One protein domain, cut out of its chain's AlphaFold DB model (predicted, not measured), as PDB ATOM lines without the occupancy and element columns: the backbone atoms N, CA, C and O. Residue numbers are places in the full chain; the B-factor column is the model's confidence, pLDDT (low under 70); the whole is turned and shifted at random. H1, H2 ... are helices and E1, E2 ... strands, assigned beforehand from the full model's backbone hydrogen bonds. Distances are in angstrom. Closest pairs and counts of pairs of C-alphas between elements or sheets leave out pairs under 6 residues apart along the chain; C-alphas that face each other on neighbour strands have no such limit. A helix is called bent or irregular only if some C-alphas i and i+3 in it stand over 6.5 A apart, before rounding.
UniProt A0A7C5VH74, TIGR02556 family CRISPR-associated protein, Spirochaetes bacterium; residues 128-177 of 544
ATOM      1  N   SER A 128       9.216 -18.952  -1.347       84.62
ATOM      2  CA  SER A 128       8.514 -20.214  -1.540       84.62
ATOM      3  C   SER A 128       7.991 -20.356  -2.961       84.62
ATOM      4  O   SER A 128       6.895 -19.895  -3.260       84.62
ATOM      5  N   LYS A 129       8.768 -21.018  -3.826       88.44
ATOM      6  CA  LYS A 129       8.408 -21.316  -5.219       88.44
ATOM      7  C   LYS A 129       8.345 -22.818  -5.488       88.44
ATOM      8  O   LYS A 129       9.132 -23.591  -4.941       88.44
ATOM      9  N   GLY A 130       7.447 -23.221  -6.381       90.44
ATOM     10  CA  GLY A 130       7.319 -24.595  -6.861       90.44
ATOM     11  C   GLY A 130       6.588 -24.670  -8.199       90.44
ATOM     12  O   GLY A 130       6.167 -23.649  -8.737       90.44
ATOM     13  N   LYS A 131       6.426 -25.878  -8.745       93.94
ATOM     14  CA  LYS A 131       5.542 -26.127  -9.893       93.94
ATOM     15  C   LYS A 131       4.292 -26.857  -9.419       93.94
ATOM     16  O   LYS A 131       4.405 -27.876  -8.743       93.94
ATOM     17  N   SER A 132       3.126 -26.316  -9.748       94.88
ATOM     18  CA  SER A 132       1.819 -26.873  -9.387       94.88
ATOM     19  C   SER A 132       0.732 -26.267 -10.271       94.88
ATOM     20  O   SER A 132       0.959 -25.273 -10.963       94.88
ATOM     21  N   ASN A 133      -0.472 -26.829 -10.210       96.50
ATOM     22  CA  ASN A 133      -1.679 -26.149 -10.661       96.50
ATOM     23  C   ASN A 133      -1.895 -24.887  -9.817       96.50
ATOM     24  O   ASN A 133      -1.882 -24.948  -8.584       96.50
ATOM     25  N   CYS A 134      -2.077 -23.744 -10.478       94.62
ATOM     26  CA  CYS A 134      -2.452 -22.505  -9.806       94.62
ATOM     27  C   CYS A 134      -3.896 -22.592  -9.291       94.62
ATOM     28  O   CYS A 134      -4.791 -22.945 -10.052       94.62
ATOM     29  N   CYS A 135      -4.145 -22.188  -8.043       93.25
ATOM     30  CA  CYS A 135      -5.469 -22.233  -7.410       93.25
ATOM     31  C   CYS A 135      -6.529 -21.313  -8.043       93.25
ATOM     32  O   CYS A 135      -7.702 -21.454  -7.724       93.25
ATOM     33  N   ILE A 136      -6.132 -20.384  -8.920       92.75
ATOM     34  CA  ILE A 136      -7.051 -19.448  -9.587       92.75
ATOM     35  C   ILE A 136      -7.304 -19.844 -11.044       92.75
ATOM     36  O   ILE A 136      -8.449 -19.947 -11.457       92.75
ATOM     37  N   CYS A 137      -6.253 -20.047 -11.846       94.44
ATOM     38  CA  CYS A 137      -6.409 -20.363 -13.276       94.44
ATOM     39  C   CYS A 137      -6.325 -21.860 -13.609       94.44
ATOM     40  O   CYS A 137      -6.482 -22.222 -14.767       94.44
ATOM     41  N   GLY A 138      -6.006 -22.728 -12.646       96.31
ATOM     42  CA  GLY A 138      -5.919 -24.181 -12.839       96.31
ATOM     43  C   GLY A 138      -4.702 -24.681 -13.631       96.31
ATOM     44  O   GLY A 138      -4.338 -25.849 -13.513       96.31
ATOM     45  N   GLU A 139      -4.026 -23.823 -14.396       97.56
ATOM     46  CA  GLU A 139      -2.856 -24.187 -15.204       97.56
ATOM     47  C   GLU A 139      -1.662 -24.659 -14.352       97.56
ATOM     48  O   GLU A 139      -1.329 -24.043 -13.333       97.56
ATOM     49  N   TYR A 140      -0.972 -25.708 -14.815       96.62
ATOM     50  CA  TYR A 140       0.255 -26.224 -14.204       96.62
ATOM     51  C   TYR A 140       1.475 -25.387 -14.613       96.62
ATOM     52  O   TYR A 140       1.907 -25.423 -15.766       96.62
ATOM     53  N   LYS A 141       2.044 -24.625 -13.674       94.44
ATOM     54  CA  LYS A 141       3.169 -23.701 -13.922       94.44
ATOM     55  C   LYS A 141       3.908 -23.345 -12.633       94.44
ATOM     56  O   LYS A 141       3.643 -23.921 -11.581       94.44
ATOM     57  N   GLU A 142       4.874 -22.430 -12.723       92.19
ATOM     58  CA  GLU A 142       5.520 -21.870 -11.532       92.19
ATOM     59  C   GLU A 142       4.492 -21.117 -10.673       92.19
ATOM     60  O   GLU A 142       3.731 -20.276 -11.165       92.19
ATOM     61  N   VAL A 143       4.484 -21.441  -9.384       91.94
ATOM     62  CA  VAL A 143       3.627 -20.852  -8.357       91.94
ATOM     63  C   VAL A 143       4.459 -20.443  -7.149       91.94
ATOM     64  O   VAL A 143       5.539 -20.992  -6.916       91.94
ATOM     65  N   ALA A 144       3.933 -19.507  -6.364       89.25
ATOM     66  CA  ALA A 144       4.519 -19.083  -5.103       89.25
ATOM     67  C   ALA A 144       3.499 -19.103  -3.957       89.25
ATOM     68  O   ALA A 144       2.292 -19.101  -4.199       89.25
ATOM     69  N   GLY A 145       4.000 -19.156  -2.718       83.56
ATOM     70  CA  GLY A 145       3.190 -19.279  -1.498       83.56
ATOM     71  C   GLY A 145       3.149 -18.058  -0.597       83.56
ATOM     72  O   GLY A 145       2.212 -17.919   0.177       83.56
ATOM     73  N   ASP A 146       4.131 -17.166  -0.690       79.12
ATOM     74  CA  ASP A 146       4.287 -15.956   0.124       79.12
ATOM     75  C   ASP A 146       3.680 -14.715  -0.550       79.12
ATOM     76  O   ASP A 146       4.164 -13.596  -0.403       79.12
ATOM     77  N   ILE A 147       2.613 -14.923  -1.327       80.12
ATOM     78  CA  ILE A 147       2.138 -13.947  -2.313       80.12
ATOM     79  C   ILE A 147       0.633 -13.693  -2.219       80.12
ATOM     80  O   ILE A 147      -0.001 -13.347  -3.207       80.12
ATOM     81  N   SER A 148       0.031 -13.866  -1.044       83.62
ATOM     82  CA  SER A 148      -1.369 -13.479  -0.840       83.62
ATOM     83  C   SER A 148      -1.544 -11.958  -0.981       83.62
ATOM     84  O   SER A 148      -0.694 -11.202  -0.502       83.62
ATOM     85  N   PRO A 149      -2.630 -11.477  -1.617       82.06
ATOM     86  CA  PRO A 149      -2.986 -10.062  -1.591       82.06
ATOM     87  C   PRO A 149      -3.484  -9.614  -0.209       82.06
ATOM     88  O   PRO A 149      -3.496  -8.414   0.033       82.06
ATOM     89  N   TYR A 150      -3.878 -10.531   0.685       85.69
ATOM     90  CA  TYR A 150      -4.398 -10.247   2.030       85.69
ATOM     91  C   TYR A 150      -3.479 -10.759   3.146       85.69
ATOM     92  O   TYR A 150      -2.919 -11.852   3.042       85.69
ATOM     93  N   ALA A 151      -3.386  -9.996   4.236       86.44
ATOM     94  CA  ALA A 151      -2.533 -10.255   5.394       86.44
ATOM     95  C   ALA A 151      -3.108 -11.296   6.372       86.44
ATOM     96  O   ALA A 151      -2.368 -11.821   7.203       86.44
ATOM     97  N   PHE A 152      -4.404 -11.631   6.272       87.12
ATOM     98  CA  PHE A 152      -4.994 -12.725   7.060       87.12
ATOM     99  C   PHE A 152      -4.399 -14.093   6.688       87.12
ATOM    100  O   PHE A 152      -4.406 -15.019   7.495       87.12
ATOM    101  N   TYR A 153      -3.845 -14.218   5.478       87.44
ATOM    102  CA  TYR A 153      -2.994 -15.337   5.108       87.44
ATOM    103  C   TYR A 153      -1.556 -15.023   5.538       87.44
ATOM    104  O   TYR A 153      -0.910 -14.128   4.995       87.44
ATOM    105  N   THR A 154      -1.044 -15.776   6.509       82.62
ATOM    106  CA  THR A 154       0.323 -15.627   7.024       82.62
ATOM    107  C   THR A 154       1.023 -16.980   7.087       82.62
ATOM    108  O   THR A 154       0.428 -18.004   7.421       82.62
ATOM    109  N   ILE A 155       2.318 -16.964   6.778       84.38
ATOM    110  CA  ILE A 155       3.235 -18.108   6.873       84.38
ATOM    111  C   ILE A 155       4.268 -17.912   7.995       84.38
ATOM    112  O   ILE A 155       5.283 -18.606   8.038       84.38
ATOM    113  N   ASP A 156       4.039 -16.945   8.890       80.81
ATOM    114  CA  ASP A 156       4.977 -16.600   9.967       80.81
ATOM    115  C   ASP A 156       4.975 -17.638  11.092       80.81
ATOM    116  O   ASP A 156       5.982 -17.829  11.773       80.81
ATOM    117  N   LYS A 157       3.849 -18.338  11.277       85.00
ATOM    118  CA  LYS A 157       3.724 -19.433  12.241       85.00
ATOM    119  C   LYS A 157       3.874 -20.777  11.521       85.00
ATOM    120  O   LYS A 157       3.064 -21.068  10.639       85.00
ATOM    121  N   PRO A 158       4.817 -21.647  11.933       84.00
ATOM    122  CA  PRO A 158       5.052 -22.929  11.264       84.00
ATOM    123  C   PRO A 158       3.809 -23.831  11.202       84.00
ATOM    124  O   PRO A 158       3.617 -24.555  10.227       84.00
ATOM    125  N   GLY A 159       2.926 -23.741  12.204       86.75
ATOM    126  CA  GLY A 159       1.672 -24.499  12.265       86.75
ATOM    127  C   GLY A 159       0.662 -24.179  11.156       86.75
ATOM    128  O   GLY A 159      -0.252 -24.965  10.943       86.75
ATOM    129  N   TYR A 160       0.826 -23.073  10.423       85.19
ATOM    130  CA  TYR A 160      -0.042 -22.729   9.293       85.19
ATOM    131  C   TYR A 160       0.410 -23.352   7.966       85.19
ATOM    132  O   TYR A 160      -0.254 -23.162   6.954       85.19
ATOM    133  N   ILE A 161       1.525 -24.091   7.926       88.88
ATOM    134  CA  ILE A 161       2.146 -24.542   6.675       88.88
ATOM    135  C   ILE A 161       1.851 -26.024   6.392       88.88
ATOM    136  O   ILE A 161       2.405 -26.926   7.032       88.88
ATOM    137  N   VAL A 162       1.045 -26.271   5.354       79.44
ATOM    138  CA  VAL A 162       0.674 -27.572   4.770       79.44
ATOM    139  C   VAL A 162       1.865 -28.129   3.979       79.44
ATOM    140  O   VAL A 162       1.910 -28.190   2.754       79.44
ATOM    141  N   GLY A 163       2.923 -28.477   4.703       81.44
ATOM    142  CA  GLY A 163       4.193 -28.903   4.117       81.44
ATOM    143  C   GLY A 163       5.173 -29.474   5.130       81.44
ATOM    144  O   GLY A 163       6.369 -29.538   4.843       81.44
ATOM    145  N   GLY A 164       4.679 -29.869   6.308       86.94
ATOM    146  CA  GLY A 164       5.504 -30.271   7.445       86.94
ATOM    147  C   GLY A 164       6.182 -29.081   8.119       86.94
ATOM    148  O   GLY A 164       7.341 -29.198   8.493       86.94
ATOM    149  N   MET A 165       5.487 -27.938   8.228       89.81
ATOM    150  CA  MET A 165       5.986 -26.737   8.918       89.81
ATOM    151  C   MET A 165       7.228 -26.080   8.273       89.81
ATOM    152  O   MET A 165       7.936 -25.316   8.921       89.81
ATOM    153  N   ARG A 166       7.492 -26.362   6.988       88.00
ATOM    154  CA  ARG A 166       8.651 -25.861   6.223       88.00
ATOM    155  C   ARG A 166       8.277 -24.681   5.325       88.00
ATOM    156  O   ARG A 166       7.484 -24.847   4.396       88.00
ATOM    157  N   LYS A 167       8.865 -23.507   5.567       85.50
ATOM    158  CA  LYS A 167       8.521 -22.246   4.881       85.50
ATOM    159  C   LYS A 167       8.807 -22.277   3.381       85.50
ATOM    160  O   LYS A 167       8.030 -21.733   2.597       85.50
ATOM    161  N   GLU A 168       9.845 -22.997   2.978       87.06
ATOM    162  CA  GLU A 168      10.313 -23.110   1.593       87.06
ATOM    163  C   GLU A 168       9.250 -23.755   0.693       87.06
ATOM    164  O   GLU A 168       9.146 -23.438  -0.492       87.06
ATOM    165  N   VAL A 169       8.395 -24.614   1.261       89.44
ATOM    166  CA  VAL A 169       7.309 -25.311   0.551       89.44
ATOM    167  C   VAL A 169       5.915 -24.751   0.856       89.44
ATOM    168  O   VAL A 169       4.920 -25.395   0.532       89.44
ATOM    169  N   SER A 170       5.821 -23.560   1.456       89.88
ATOM    170  CA  SER A 170       4.541 -22.892   1.741       89.88
ATOM    171  C   SER A 170       3.704 -22.561   0.498       89.88
ATOM    172  O   SER A 170       2.493 -22.400   0.614       89.88
ATOM    173  N   TRP A 171       4.282 -22.589  -0.708       90.25
ATOM    174  CA  TRP A 171       3.552 -22.571  -1.985       90.25
ATOM    175  C   TRP A 171       2.503 -23.675  -2.116       90.25
ATOM    176  O   TRP A 171       1.590 -23.541  -2.920       90.25
ATOM    177  N   LYS A 172       2.581 -24.737  -1.308       90.94
ATOM    178  CA  LYS A 172       1.551 -25.780  -1.243       90.94
ATOM    179  C   LYS A 172       0.262 -25.338  -0.544       90.94
ATOM    180  O   LYS A 172      -0.776 -25.927  -0.814       90.94
ATOM    181  N   ASN A 173       0.306 -24.324   0.320       89.94
ATOM    182  CA  ASN A 173      -0.882 -23.806   1.007       89.94
ATOM    183  C   ASN A 173      -1.819 -23.073   0.046       89.94
ATOM    184  O   ASN A 173      -3.033 -23.243   0.086       89.94
ATOM    185  N   PHE A 174      -1.228 -22.202  -0.769       89.81
ATOM    186  CA  PHE A 174      -1.928 -21.285  -1.654       89.81
ATOM    187  C   PHE A 174      -1.116 -21.138  -2.948       89.81
ATOM    188  O   PHE A 174      -0.420 -20.137  -3.129       89.81
ATOM    189  N   PRO A 175      -1.126 -22.161  -3.827       92.19
ATOM    190  CA  PRO A 175      -0.302 -22.178  -5.031       92.19
ATOM    191  C   PRO A 175      -0.809 -21.142  -6.034       92.19
ATOM    192  O   PRO A 175      -1.735 -21.396  -6.802       92.19
ATOM    193  N   LEU A 176      -0.191 -19.965  -6.061       91.62
ATOM    194  CA  LEU A 176      -0.621 -18.857  -6.907       91.62
ATOM    195  C   LEU A 176       0.442 -18.534  -7.966       91.62
ATOM    196  O   LEU A 176       1.624 -18.405  -7.662       91.62
ATOM    197  N   CYS A 177       0.041 -18.411  -9.234       90.25
ATOM    198  CA  CYS A 177       0.946 -17.955 -10.287       90.25
ATOM    199  C   CYS A 177       0.976 -16.425 -10.348       90.25
ATOM    200  O   CYS A 177      -0.003 -15.749 -10.017       90.25
TER     201      CYS A 177
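This is residues 128 to 177 of the 544 residues of the protein "TIGR02556 family CRISPR-associated protein" of Spirochaetes bacterium (UniProt A0A7C5VH74). There is little regular structure: a short hairpin of two strands, E1 and E2, lies toward one end of a flat body, and a short irregular helix, H1, sits by the hairpin's open end. A long loop, residues 145 to 166, makes much of the rest, and residues 173 to 177 fold back toward the hairpin. The printed part has 50 residues, in the order E1, E2, H1; its class is mixed, with only 16 residues in named elements. It is compact, with a radius of gyration of the C-alphas of 10.2 A, spanning 29 by 22 by 12 A.

E1, residues 129 to 133, is 12.4 A long and begins at C-alpha 129 (8.408, -21.316, -5.219). E2, residues 140 to 144, measures 12.3 A. H1, residues 167 to 172, measures 9.9 A and ends at C-alpha 172 (1.551, -25.780, -1.243); it is irregular, with C-alphas 168 and 171 7.7 A apart.

E1 and E2 are antiparallel neighbours at 141 degrees; N 130 and O 143, 3.0 A apart, are within hydrogen-bond range. The closest C-alphas of E2 and H1, those of Ala 144 and Trp 171, are 4.8 A apart; those of E1 and H1, Lys 129 and Trp 171, 6.0 A. In H1, 0 of 2 O i to N i+4 pairs and 2 of 3 O i to N i+3 pairs are within range.

The C-alphas farthest apart, of Glu 139 and Lys 157, are 28.6 A apart. The link from E2 to H1 is long, 22 residues. The printed part has no cut, and no printed residue is under 70 in pLDDT.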